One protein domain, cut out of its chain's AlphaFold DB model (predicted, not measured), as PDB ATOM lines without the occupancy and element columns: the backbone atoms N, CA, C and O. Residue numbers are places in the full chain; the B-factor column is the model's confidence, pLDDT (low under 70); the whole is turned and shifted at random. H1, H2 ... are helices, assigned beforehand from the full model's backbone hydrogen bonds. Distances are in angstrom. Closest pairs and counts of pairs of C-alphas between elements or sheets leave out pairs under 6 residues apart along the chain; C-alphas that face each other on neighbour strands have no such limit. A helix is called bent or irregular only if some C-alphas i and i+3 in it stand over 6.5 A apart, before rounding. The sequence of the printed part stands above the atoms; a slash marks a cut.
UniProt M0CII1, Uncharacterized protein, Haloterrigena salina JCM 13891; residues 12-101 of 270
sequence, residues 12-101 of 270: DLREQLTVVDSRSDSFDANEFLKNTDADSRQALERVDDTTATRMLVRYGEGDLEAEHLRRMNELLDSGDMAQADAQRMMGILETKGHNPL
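AT A GLANCE: This is residues 12 to 101 of the 270 residues of an uncharacterized protein of Haloterrigena salina JCM 13891 (UniProt M0CII1). H6, the longest helix, stands at one side of a row of three helices, with H4 in the middle and H1 at the far side; H4 crosses both of its neighbours at a steep angle. Across the side of this row where H1 and H6 have their first residues, H3 and H5 cross each other, with H3 packed on H4, while H2 sits at the rim with its first residue, Ala 29, next to Leu 17 of H1, and residues 95 to 100, of which 95 to 98 belong to H6, stick out. The 90 printed residues hold six named helices, in the order H1 to H6, and no named strand; the class is all helix. The whole is compact, with a radius of gyration of the C-alphas of 12.5 A, and spans 35 by 32 by 20 A.

HOW THE PARTS SIT: H6, residues 83 to 98, touches H4, residues 49 to 60, at a steep tilt of 44 degrees, the same way; their closest C-alphas, of Thr 51 and Gln 87, are 5.8 A apart. H4 is the hub, touching three helices. It touches H1, residues 12 to 21, at a steep tilt of 46 degrees, the same way, closest at the C-alphas of Gln 16 and Thr 53, 6.5 A. With residues 51 to 55 alone it touches H3, residues 38 to 45, at a steep tilt of 47 degrees, opposite ways; the closest C-alphas, of Leu 44 and Ala 52, are 4.9 A apart. H3 touches H5, residues 66 to 78, at a steep tilt of 65 degrees, closest at the C-alphas of Ser 40 and Arg 70, 4.0 A. H2, residues 29 to 35, only just touches H1, with 3 pairs of C-alphas within 8 A, the closest those of Leu 17 and Ala 29, 5.8 A. H1 and H6 are apart. Every O i to N i+4 pair is within hydrogen-bond range in H1, H2, H4 and H5, against 10 of 12 in H6 and 1 of 4 in H3, where 5 of 5 O i to N i+3 pairs are within range.

IN THESE COORDINATES: H6 is 23.8 A long and ends at C-alpha 98 (19.186, -28.004, -17.026). It has a kink of 28 degrees near residue 92 and is irregular, C-alphas 94 and 97 being 7.8 A apart. H5 measures 18.6 A, H4 16.6 A, H1 14.3 A, H3 10.9 A and H2 9.9 A. H1 begins at C-alpha 12 (14.714, -48.360, 7.510).

THE WHOLE: The two C-alphas farthest apart, of Ala 38 and Pro 100, are 36.7 A apart. The printed part has no cut and no long link. Mean pLDDT of the printed part is 91.1; residues 99 to 101 are under 70.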
ATOM      1  N   ASP A  12      13.914 -49.253   8.358       85.06
ATOM      2  CA  ASP A  12      14.714 -48.360   7.510       85.06
ATOM      3  C   ASP A  12      13.827 -47.580   6.525       85.06
ATOM      4  O   ASP A  12      13.892 -46.351   6.451       85.06
ATOM      5  N   LEU A  13      12.905 -48.259   5.828       86.94
ATOM      6  CA  LEU A  13      11.975 -47.587   4.916       86.94
ATOM      7  C   LEU A  13      11.010 -46.653   5.669       86.94
ATOM      8  O   LEU A  13      10.668 -45.584   5.167       86.94
ATOM      9  N   ARG A  14      10.586 -46.994   6.893       88.62
ATOM     10  CA  ARG A  14       9.787 -46.070   7.726       88.62
ATOM     11  C   ARG A  14      10.556 -44.803   8.083       88.62
ATOM     12  O   ARG A  14       9.972 -43.716   8.059       88.62
ATOM     13  N   GLU A  15      11.833 -44.935   8.431       89.19
ATOM     14  CA  GLU A  15      12.691 -43.791   8.727       89.19
ATOM     15  C   GLU A  15      12.846 -42.901   7.490       89.19
ATOM     16  O   GLU A  15      12.583 -41.700   7.570       89.19
ATOM     17  N   GLN A  16      13.149 -43.485   6.328       89.12
ATOM     18  CA  GLN A  16      13.273 -42.749   5.068       89.12
ATOM     19  C   GLN A  16      11.984 -42.005   4.693       89.12
ATOM     20  O   GLN A  16      12.035 -40.817   4.371       89.12
ATOM     21  N   LEU A  17      10.822 -42.661   4.793       92.00
ATOM     22  CA  LEU A  17       9.527 -42.026   4.533       92.00
ATOM     23  C   LEU A  17       9.302 -40.822   5.449       92.00
ATOM     24  O   LEU A  17       8.915 -39.761   4.973       92.00
ATOM     25  N   THR A  18       9.613 -40.956   6.740       90.44
ATOM     26  CA  THR A  18       9.496 -39.858   7.713       90.44
ATOM     27  C   THR A  18      10.433 -38.697   7.364       90.44
ATOM     28  O   THR A  18      10.063 -37.525   7.450       90.44
ATOM     29  N   VAL A  19      11.665 -39.010   6.958       90.12
ATOM     30  CA  VAL A  19      12.660 -38.003   6.579       90.12
ATOM     31  C   VAL A  19      12.218 -37.229   5.339       90.12
ATOM     32  O   VAL A  19      12.345 -36.007   5.338       90.12
ATOM     33  N   VAL A  20      11.700 -37.897   4.308       91.19
ATOM     34  CA  VAL A  20      11.284 -37.230   3.064       91.19
ATOM     35  C   VAL A  20       9.995 -36.434   3.260       91.19
ATOM     36  O   VAL A  20       9.959 -35.266   2.886       91.19
ATOM     37  N   ASP A  21       8.994 -37.013   3.925       91.50
ATOM     38  CA  ASP A  21       7.708 -36.366   4.242       91.50
ATOM     39  C   ASP A  21       7.897 -35.079   5.062       91.50
ATOM     40  O   ASP A  21       7.267 -34.059   4.810       91.50
ATOM     41  N   SER A  22       8.858 -35.070   5.993       89.56
ATOM     42  CA  SER A  22       9.168 -33.868   6.783       89.56
ATOM     43  C   SER A  22       9.956 -32.784   6.034       89.56
ATOM     44  O   SER A  22      10.101 -31.675   6.553       89.56
ATOM     45  N   ARG A  23      10.523 -33.094   4.861       89.56
ATOM     46  CA  ARG A  23      11.459 -32.216   4.136       89.56
ATOM     47  C   ARG A  23      10.969 -31.777   2.763       89.56
ATOM     48  O   ARG A  23      11.568 -30.857   2.208       89.56
ATOM     49  N   SER A  24       9.950 -32.429   2.211       85.81
ATOM     50  CA  SER A  24       9.465 -32.186   0.857       85.81
ATOM     51  C   SER A  24       7.974 -31.896   0.852       85.81
ATOM     52  O   SER A  24       7.176 -32.769   1.167       85.81
ATOM     53  N   ASP A  25       7.592 -30.705   0.391       88.06
ATOM     54  CA  ASP A  25       6.176 -30.338   0.243       88.06
ATOM     55  C   ASP A  25       5.471 -31.127  -0.879       88.06
ATOM     56  O   ASP A  25       4.245 -31.120  -0.971       88.06
ATOM     57  N   SER A  26       6.238 -31.787  -1.753       87.44
ATOM     58  CA  SER A  26       5.724 -32.592  -2.865       87.44
ATOM     59  C   SER A  26       5.495 -34.063  -2.508       87.44
ATOM     60  O   SER A  26       4.947 -34.796  -3.321       87.44
ATOM     61  N   PHE A  27       5.910 -34.524  -1.325       94.44
ATOM     62  CA  PHE A  27       5.807 -35.933  -0.947       94.44
ATOM     63  C   PHE A  27       4.876 -36.122   0.253       94.44
ATOM     64  O   PHE A  27       5.066 -35.481   1.279       94.44
ATOM     65  N   ASP A  28       3.916 -37.042   0.131       93.88
ATOM     66  CA  ASP A  28       3.048 -37.487   1.226       93.88
ATOM     67  C   ASP A  28       3.259 -38.992   1.457       93.88
ATOM     68  O   ASP A  28       2.936 -39.834   0.608       93.88
ATOM     69  N   ALA A  29       3.797 -39.347   2.625       93.38
ATOM     70  CA  ALA A  29       4.079 -40.734   2.980       93.38
ATOM     71  C   ALA A  29       2.812 -41.603   3.060       93.38
ATOM     72  O   ALA A  29       2.857 -42.789   2.723       93.38
ATOM     73  N   ASN A  30       1.672 -41.056   3.491       91.75
ATOM     74  CA  ASN A  30       0.417 -41.808   3.560       91.75
ATOM     75  C   ASN A  30      -0.138 -42.079   2.163       91.75
ATOM     76  O   ASN A  30      -0.616 -43.185   1.896       91.75
ATOM     77  N   GLU A  31      -0.070 -41.090   1.273       93.50
ATOM     78  CA  GLU A  31      -0.468 -41.251  -0.123       93.50
ATOM     79  C   GLU A  31       0.434 -42.259  -0.840       93.50
ATOM     80  O   GLU A  31      -0.069 -43.189  -1.477       93.50
ATOM     81  N   PHE A  32       1.750 -42.156  -0.650       95.00
ATOM     82  CA  PHE A  32       2.718 -43.122  -1.165       95.00
ATOM     83  C   PHE A  32       2.383 -44.554  -0.723       95.00
ATOM     84  O   PHE A  32       2.259 -45.447  -1.560       95.00
ATOM     85  N   LEU A  33       2.175 -44.777   0.581       93.31
ATOM     86  CA  LEU A  33       1.867 -46.100   1.135       93.31
ATOM     87  C   LEU A  33       0.517 -46.658   0.675       93.31
ATOM     88  O   LEU A  33       0.338 -47.875   0.633       93.31
ATOM     89  N   LYS A  34      -0.439 -45.785   0.353       93.31
ATOM     90  CA  LYS A  34      -1.750 -46.173  -0.169       93.31
ATOM     91  C   LYS A  34      -1.685 -46.570  -1.643       93.31
ATOM     92  O   LYS A  34      -2.381 -47.502  -2.044       93.31
ATOM     93  N   ASN A  35      -0.879 -45.861  -2.430       92.94
ATOM     94  CA  ASN A  35      -0.807 -46.019  -3.882       92.94
ATOM     95  C   ASN A  35       0.283 -47.011  -4.328       92.94
ATOM     96  O   ASN A  35       0.284 -47.436  -5.481       92.94
ATOM     97  N   THR A  36       1.170 -47.417  -3.417       93.88
ATOM     98  CA  THR A  36       2.323 -48.275  -3.717       93.88
ATOM     99  C   THR A  36       2.251 -49.584  -2.931       93.88
ATOM    100  O   THR A  36       2.232 -49.593  -1.697       93.88
ATOM    101  N   ASP A  37       2.227 -50.715  -3.636       93.50
ATOM    102  CA  ASP A  37       2.188 -52.043  -3.014       93.50
ATOM    103  C   ASP A  37       3.542 -52.462  -2.401       93.50
ATOM    104  O   ASP A  37       4.521 -51.714  -2.393       93.50
ATOM    105  N   ALA A  38       3.588 -53.640  -1.769       90.56
ATOM    106  CA  ALA A  38       4.811 -54.144  -1.136       90.56
ATOM    107  C   ALA A  38       5.942 -54.392  -2.148       90.56
ATOM    108  O   ALA A  38       7.073 -53.995  -1.885       90.56
ATOM    109  N   ASP A  39       5.623 -54.970  -3.305       90.00
ATOM    110  CA  ASP A  39       6.614 -55.317  -4.326       90.00
ATOM    111  C   ASP A  39       7.255 -54.064  -4.931       90.00
ATOM    112  O   ASP A  39       8.465 -54.005  -5.126       90.00
ATOM    113  N   SER A  40       6.465 -53.018  -5.168       93.56
ATOM    114  CA  SER A  40       6.967 -51.742  -5.682       93.56
ATOM    115  C   SER A  40       7.858 -51.042  -4.649       93.56
ATOM    116  O   SER A  40       8.916 -50.516  -4.987       93.56
ATOM    117  N   ARG A  41       7.485 -51.086  -3.361       94.44
ATOM    118  CA  ARG A  41       8.299 -50.522  -2.266       94.44
ATOM    119  C   ARG A  41       9.638 -51.231  -2.095       94.44
ATOM    120  O   ARG A  41      10.598 -50.593  -1.672       94.44
ATOM    121  N   GLN A  42       9.726 -52.507  -2.462       93.81
ATOM    122  CA  GLN A  42      10.950 -53.292  -2.326       93.81
ATOM    123  C   GLN A  42      12.119 -52.738  -3.159       93.81
ATOM    124  O   GLN A  42      13.270 -52.928  -2.776       93.81
ATOM    125  N   ALA A  43      11.857 -51.980  -4.233       94.00
ATOM    126  CA  ALA A  43      12.913 -51.290  -4.979       94.00
ATOM    127  C   ALA A  43      13.754 -50.352  -4.093       94.00
ATOM    128  O   ALA A  43      14.961 -50.243  -4.292       94.00
ATOM    129  N   LEU A  44      13.129 -49.708  -3.100       95.38
ATOM    130  CA  LEU A  44      13.793 -48.778  -2.181       95.38
ATOM    131  C   LEU A  44      14.746 -49.495  -1.220       95.38
ATOM    132  O   LEU A  44      15.748 -48.924  -0.814       95.38
ATOM    133  N   GLU A  45      14.467 -50.759  -0.899       92.25
ATOM    134  CA  GLU A  45      15.301 -51.580  -0.010       92.25
ATOM    135  C   GLU A  45      16.496 -52.218  -0.741       92.25
ATOM    136  O   GLU A  45      17.389 -52.784  -0.113       92.25
ATOM    137  N   ARG A  46      16.523 -52.146  -2.079       92.06
ATOM    138  CA  ARG A  46      17.589 -52.709  -2.925       92.06
ATOM    139  C   ARG A  46      18.676 -51.706  -3.296       92.06
ATOM    140  O   ARG A  46      19.672 -52.084  -3.910       92.06
ATOM    141  N   VAL A  47      18.480 -50.440  -2.960       94.00
ATOM    142  CA  VAL A  47      19.422 -49.354  -3.232       94.00
ATOM    143  C   VAL A  47      19.899 -48.745  -1.918       94.00
ATOM    144  O   VAL A  47      19.320 -48.987  -0.864       94.00
ATOM    145  N   ASP A  48      20.972 -47.957  -1.962       93.94
ATOM    146  CA  ASP A  48      21.402 -47.218  -0.774       93.94
ATOM    147  C   ASP A  48      20.377 -46.150  -0.350       93.94
ATOM    148  O   ASP A  48      19.591 -45.655  -1.163       93.94
ATOM    149  N   ASP A  49      20.447 -45.730   0.915       92.25
ATOM    150  CA  ASP A  49      19.532 -44.741   1.501       92.25
ATOM    151  C   ASP A  49      19.483 -43.418   0.732       92.25
ATOM    152  O   ASP A  49      18.444 -42.759   0.658       92.25
ATOM    153  N   THR A  50      20.612 -43.004   0.147       92.50
ATOM    154  CA  THR A  50      20.690 -41.751  -0.616       92.50
ATOM    155  C   THR A  50      19.873 -41.860  -1.900       92.50
ATOM    156  O   THR A  50      19.144 -40.937  -2.265       92.50
ATOM    157  N   THR A  51      19.963 -43.000  -2.571       94.69
ATOM    158  CA  THR A  51      19.235 -43.315  -3.796       94.69
ATOM    159  C   THR A  51      17.757 -43.519  -3.497       94.69
ATOM    160  O   THR A  51      16.930 -42.927  -4.185       94.69
ATOM    161  N   ALA A  52      17.416 -44.247  -2.431       95.12
ATOM    162  CA  ALA A  52      16.034 -44.422  -1.987       95.12
ATOM    163  C   ALA A  52      15.369 -43.075  -1.653       95.12
ATOM    164  O   ALA A  52      14.269 -42.785  -2.118       95.12
ATOM    165  N   THR A  53      16.082 -42.192  -0.946       93.44
ATOM    166  CA  THR A  53      15.625 -40.820  -0.662       93.44
ATOM    167  C   THR A  53      15.337 -40.050  -1.953       93.44
ATOM    168  O   THR A  53      14.287 -39.421  -2.077       93.44
ATOM    169  N   ARG A  54      16.240 -40.115  -2.942       94.62
ATOM    170  CA  ARG A  54      16.031 -39.470  -4.249       94.62
ATOM    171  C   ARG A  54      14.824 -40.044  -4.981       94.62
ATOM    172  O   ARG A  54      14.050 -39.270  -5.532       94.62
ATOM    173  N   MET A  55      14.631 -41.361  -4.950       96.44
ATOM    174  CA  MET A  55      13.468 -42.017  -5.555       96.44
ATOM    175  C   MET A  55      12.156 -41.535  -4.923       96.44
ATOM    176  O   MET A  55      11.220 -41.213  -5.648       96.44
ATOM    177  N   LEU A  56      12.090 -41.414  -3.595       96.25
ATOM    178  CA  LEU A  56      10.909 -40.887  -2.902       96.25
ATOM    179  C   LEU A  56      10.625 -39.423  -3.274       96.25
ATOM    180  O   LEU A  56       9.483 -39.071  -3.557       96.25
ATOM    181  N   VAL A  57      11.659 -38.581  -3.350       94.38
ATOM    182  CA  VAL A  57      11.516 -37.185  -3.798       94.38
ATOM    183  C   VAL A  57      10.993 -37.116  -5.237       94.38
ATOM    184  O   VAL A  57      10.018 -36.418  -5.499       94.38
ATOM    185  N   ARG A  58      11.586 -37.881  -6.166       95.00
ATOM    186  CA  ARG A  58      11.133 -37.950  -7.567       95.00
ATOM    187  C   ARG A  58       9.701 -38.482  -7.690       95.00
ATOM    188  O   ARG A  58       8.958 -38.009  -8.541       95.00
ATOM    189  N   TYR A  59       9.296 -39.419  -6.829       96.69
ATOM    190  CA  TYR A  59       7.909 -39.885  -6.751       96.69
ATOM    191  C   TYR A  59       6.960 -38.746  -6.365       96.69
ATOM    192  O   TYR A  59       5.940 -38.550  -7.016       96.69
ATOM    193  N   GLY A  60       7.306 -37.960  -5.340       93.81
ATOM    194  CA  GLY A  60       6.504 -36.799  -4.933       93.81
ATOM    195  C   GLY A  60       6.410 -35.715  -6.012       93.81
ATOM    196  O   GLY A  60       5.372 -35.092  -6.206       93.81
ATOM    197  N   GLU A  61       7.482 -35.518  -6.778       93.19
ATOM    198  CA  GLU A  61       7.505 -34.566  -7.897       93.19
ATOM    199  C   GLU A  61       6.782 -35.069  -9.161       93.19
ATOM    200  O   GLU A  61       6.620 -34.306 -10.111       93.19
ATOM    201  N   GLY A  62       6.313 -36.322  -9.173       93.50
ATOM    202  CA  GLY A  62       5.631 -36.931 -10.319       93.50
ATOM    203  C   GLY A  62       6.568 -37.437 -11.421       93.50
ATOM    204  O   GLY A  62       6.097 -37.850 -12.475       93.50
ATOM    205  N   ASP A  63       7.884 -37.442 -11.186       94.62
ATOM    206  CA  ASP A  63       8.873 -38.038 -12.096       94.62
ATOM    207  C   ASP A  63       8.902 -39.575 -11.991       94.62
ATOM    208  O   ASP A  63       9.381 -40.255 -12.902       94.62
ATOM    209  N   LEU A  64       8.420 -40.129 -10.873       96.75
ATOM    210  CA  LEU A  64       8.248 -41.563 -10.649       96.75
ATOM    211  C   LEU A  64       6.826 -41.886 -10.196       96.75
ATOM    212  O   LEU A  64       6.137 -41.078  -9.586       96.75
ATOM    213  N   GLU A  65       6.433 -43.132 -10.438       96.38
ATOM    214  CA  GLU A  65       5.128 -43.683 -10.081       96.38
ATOM    215  C   GLU A  65       5.318 -45.111  -9.564       96.38
ATOM    216  O   GLU A  65       6.392 -45.705  -9.715       96.38
ATOM    217  N   ALA A  66       4.274 -45.694  -8.973       95.75
ATOM    218  CA  ALA A  66       4.346 -47.038  -8.403       95.75
ATOM    219  C   ALA A  66       4.757 -48.093  -9.447       95.75
ATOM    220  O   ALA A  66       5.504 -49.017  -9.128       95.75
ATOM    221  N   GLU A  67       4.334 -47.938 -10.706       96.31
ATOM    222  CA  GLU A  67       4.749 -48.829 -11.793       96.31
ATOM    223  C   GLU A  67       6.245 -48.736 -12.113       96.31
ATOM    224  O   GLU A  67       6.885 -49.769 -12.321       96.31
ATOM    225  N   HIS A  68       6.827 -47.534 -12.062       97.81
ATOM    226  CA  HIS A  68       8.261 -47.330 -12.250       97.81
ATOM    227  C   HIS A  68       9.051 -48.029 -11.139       97.81
ATOM    228  O   HIS A  68      10.019 -48.735 -11.415       97.81
ATOM    229  N   LEU A  69       8.597 -47.903  -9.887       97.56
ATOM    230  CA  LEU A  69       9.211 -48.580  -8.744       97.56
ATOM    231  C   LEU A  69       9.113 -50.105  -8.863       97.56
ATOM    232  O   LEU A  69      10.105 -50.800  -8.647       97.56
ATOM    233  N   ARG A  70       7.956 -50.634  -9.282       96.94
ATOM    234  CA  ARG A  70       7.800 -52.070  -9.557       96.94
ATOM    235  C   ARG A  70       8.792 -52.541 -10.617       96.94
ATOM    236  O   ARG A  70       9.476 -53.540 -10.414       96.94
ATOM    237  N   ARG A  71       8.919 -51.795 -11.717       96.94
ATOM    238  CA  ARG A  71       9.840 -52.139 -12.803       96.94
ATOM    239  C   ARG A  71      11.303 -52.083 -12.367       96.94
ATOM    240  O   ARG A  71      12.075 -52.968 -12.722       96.94
ATOM    241  N   MET A  72      11.679 -51.088 -11.565       97.38
ATOM    242  CA  MET A  72      13.008 -51.026 -10.954       97.38
ATOM    243  C   MET A  72      13.266 -52.234 -10.051       97.38
ATOM    244  O   MET A  72      14.343 -52.814 -10.134       97.38
ATOM    245  N   ASN A  73      12.290 -52.657  -9.234       96.94
ATOM    246  CA  ASN A  73      12.429 -53.850  -8.392       96.94
ATOM    247  C   ASN A  73      12.724 -55.103  -9.234       96.94
ATOM    248  O   ASN A  73      13.643 -55.846  -8.910       96.94
ATOM    249  N   GLU A  74      11.990 -55.308 -10.333       96.00
ATOM    250  CA  GLU A  74      12.199 -56.437 -11.253       96.00
ATOM    251  C   GLU A  74      13.604 -56.436 -11.878       96.00
ATOM    252  O   GLU A  74      14.263 -57.476 -11.949       96.00
ATOM    253  N   LEU A  75      14.081 -55.272 -12.325       95.19
ATOM    254  CA  LEU A  75      15.397 -55.145 -12.958       95.19
ATOM    255  C   LEU A  75      16.545 -55.289 -11.942       95.19
ATOM    256  O   LEU A  75      17.553 -55.927 -12.235       95.19
ATOM    257  N   LEU A  76      16.376 -54.757 -10.728       94.19
ATOM    258  CA  LEU A  76      17.330 -54.929  -9.627       94.19
ATOM    259  C   LEU A  76      17.372 -56.382  -9.123       94.19
ATOM    260  O   LEU A  76      18.416 -56.845  -8.672       94.19
ATOM    261  N   ASP A  77      16.249 -57.104  -9.170       94.44
ATOM    262  CA  ASP A  77      16.179 -58.514  -8.765       94.44
ATOM    263  C   ASP A  77      16.782 -59.465  -9.801       94.44
ATOM    264  O   ASP A  77      17.507 -60.393  -9.447       94.44
ATOM    265  N   SER A  78      16.520 -59.209 -11.082       93.19
ATOM    266  CA  SER A  78      17.097 -59.977 -12.193       93.19
ATOM    267  C   SER A  78      18.591 -59.712 -12.400       93.19
ATOM    268  O   SER A  78      19.290 -60.570 -12.939       93.19
ATOM    269  N   GLY A  79      19.089 -58.560 -11.940       89.25
ATOM    270  CA  GLY A  79      20.467 -58.114 -12.143       89.25
ATOM    271  C   GLY A  79      20.686 -57.342 -13.447       89.25
ATOM    272  O   GLY A  79      21.821 -56.960 -13.725       89.25
ATOM    273  N   ASP A  80      19.623 -57.081 -14.212       85.50
ATOM    274  CA  ASP A  80      19.648 -56.243 -15.420       85.50
ATOM    275  C   ASP A  80      19.871 -54.757 -15.092       85.50
ATOM    276  O   ASP A  80      20.271 -53.972 -15.948       85.50
ATOM    277  N   MET A  81      19.613 -54.361 -13.843       90.88
ATOM    278  CA  MET A  81      19.897 -53.033 -13.312       90.88
ATOM    279  C   MET A  81      20.699 -53.160 -12.019       90.88
ATOM    280  O   MET A  81      20.320 -53.889 -11.104       90.88
ATOM    281  N   ALA A  82      21.799 -52.425 -11.921       89.12
ATOM    282  CA  ALA A  82      22.604 -52.282 -10.722       89.12
ATOM    283  C   ALA A  82      22.230 -51.011  -9.942       89.12
ATOM    284  O   ALA A  82      21.599 -50.077 -10.441       89.12
ATOM    285  N   GLN A  83      22.708 -50.912  -8.702       89.62
ATOM    286  CA  GLN A  83      22.566 -49.701  -7.885       89.62
ATOM    287  C   GLN A  83      23.112 -48.445  -8.593       89.62
ATOM    288  O   GLN A  83      22.527 -47.369  -8.484       89.62
ATOM    289  N   ALA A  84      24.202 -48.578  -9.356       83.25
ATOM    290  CA  ALA A  84      24.784 -47.473 -10.120       83.25
ATOM    291  C   ALA A  84      23.861 -46.984 -11.255       83.25
ATOM    292  O   ALA A  84      23.830 -45.786 -11.546       83.25
ATOM    293  N   ASP A  85      23.068 -47.878 -11.852       88.50
ATOM    294  CA  ASP A  85      22.048 -47.525 -12.842       88.50
ATOM    295  C   ASP A  85      20.915 -46.730 -12.194       88.50
ATOM    296  O   ASP A  85      20.535 -45.679 -12.704       88.50
ATOM    297  N   ALA A  86      20.427 -47.170 -11.028       93.88
ATOM    298  CA  ALA A  86      19.402 -46.451 -10.264       93.88
ATOM    299  C   ALA A  86      19.873 -45.048  -9.869       93.88
ATOM    300  O   ALA A  86      19.164 -44.062 -10.079       93.88
ATOM    301  N   GLN A  87      21.107 -44.935  -9.375       92.50
ATOM    302  CA  GLN A  87      21.729 -43.648  -9.070       92.50
ATOM    303  C   GLN A  87      21.795 -42.738 -10.300       92.50
ATOM    304  O   GLN A  87      21.480 -41.545 -10.209       92.50
ATOM    305  N   ARG A  88      22.200 -43.283 -11.454       88.19
ATOM    306  CA  ARG A  88      22.316 -42.508 -12.689       88.19
ATOM    307  C   ARG A  88      20.956 -42.089 -13.230       88.19
ATOM    308  O   ARG A  88      20.822 -40.929 -13.610       88.19
ATOM    309  N   MET A  89      19.957 -42.970 -13.188       94.69
ATOM    310  CA  MET A  89      18.569 -42.661 -13.533       94.69
ATOM    311  C   MET A  89      18.056 -41.466 -12.729       94.69
ATOM    312  O   MET A  89      17.575 -40.498 -13.313       94.69
ATOM    313  N   MET A  90      18.223 -41.496 -11.400       96.12
ATOM    314  CA  MET A  90      17.784 -40.400 -10.532       96.12
ATOM    315  C   MET A  90      18.501 -39.096 -10.877       96.12
ATOM    316  O   MET A  90      17.865 -38.053 -10.963       96.12
ATOM    317  N   GLY A  91      19.809 -39.158 -11.147       91.06
ATOM    318  CA  GLY A  91      20.572 -37.986 -11.569       91.06
ATOM    319  C   GLY A  91      20.137 -37.426 -12.927       91.06
ATOM    320  O   GLY A  91      20.185 -36.215 -13.122       91.06
ATOM    321  N   ILE A  92      19.713 -38.272 -13.873       84.69
ATOM    322  CA  ILE A  92      19.182 -37.818 -15.166       84.69
ATOM    323  C   ILE A  92      17.829 -37.125 -14.963       84.69
ATOM    324  O   ILE A  92      17.672 -36.001 -15.428       84.69
ATOM    325  N   LEU A  93      16.899 -37.731 -14.217       94.50
ATOM    326  CA  LEU A  93      15.590 -37.123 -13.927       94.50
ATOM    327  C   LEU A  93      15.722 -35.787 -13.182       94.50
ATOM    328  O   LEU A  93      15.034 -34.832 -13.514       94.50
ATOM    329  N   GLU A  94      16.655 -35.694 -12.234       92.31
ATOM    330  CA  GLU A  94      16.934 -34.465 -11.480       92.31
ATOM    331  C   GLU A  94      17.507 -33.342 -12.364       92.31
ATOM    332  O   GLU A  94      17.246 -32.163 -12.126       92.31
ATOM    333  N   THR A  95      18.306 -33.684 -13.381       85.19
ATOM    334  CA  THR A  95      19.086 -32.692 -14.142       85.19
ATOM    335  C   THR A  95      18.596 -32.432 -15.560       85.19
ATOM    336  O   THR A  95      19.086 -31.471 -16.151       85.19
ATOM    337  N   LYS A  96      17.649 -33.216 -16.100       79.31
ATOM    338  CA  LYS A  96      17.200 -33.117 -17.502       79.31
ATOM    339  C   LYS A  96      16.868 -31.681 -17.921       79.31
ATOM    340  O   LYS A  96      17.544 -31.175 -18.798       79.31
ATOM    341  N   GLY A  97      16.056 -30.963 -17.135       80.06
ATOM    342  CA  GLY A  97      15.662 -29.562 -17.386       80.06
ATOM    343  C   GLY A  97      16.785 -28.510 -17.392       80.06
ATOM    344  O   GLY A  97      16.527 -27.327 -17.601       80.06
ATOM    345  N   HIS A  98      18.025 -28.898 -17.087       78.12
ATOM    346  CA  HIS A  98      19.186 -28.004 -17.026       78.12
ATOM    347  C   HIS A  98      20.422 -28.583 -17.728       78.12
ATOM    348  O   HIS A  98      21.486 -27.953 -17.724       78.12
ATOM    349  N   ASN A  99      20.322 -29.789 -18.288       69.69
ATOM    350  CA  ASN A  99      21.440 -30.488 -18.893       69.69
ATOM    351  C   ASN A  99      21.240 -30.537 -20.411       69.69
ATOM    352  O   ASN A  99      20.444 -31.342 -20.871       69.69
ATOM    353  N   PRO A 100      22.015 -29.779 -21.207       58.34
ATOM    354  CA  PRO A 100      21.830 -29.715 -22.660       58.34
ATOM    355  C   PRO A 100      22.124 -31.038 -23.391       58.34
ATOM    356  O   PRO A 100      21.994 -31.100 -24.605       58.34
ATOM    357  N   LEU A 101      22.582 -32.075 -22.683       57.72
ATOM    358  CA  LEU A 101      22.815 -33.412 -23.235       57.72
ATOM    359  C   LEU A 101      21.661 -34.384 -22.958       57.72
ATOM    360  O   LEU A 101      21.735 -35.540 -23.370       57.72
TER     361      LEU A 101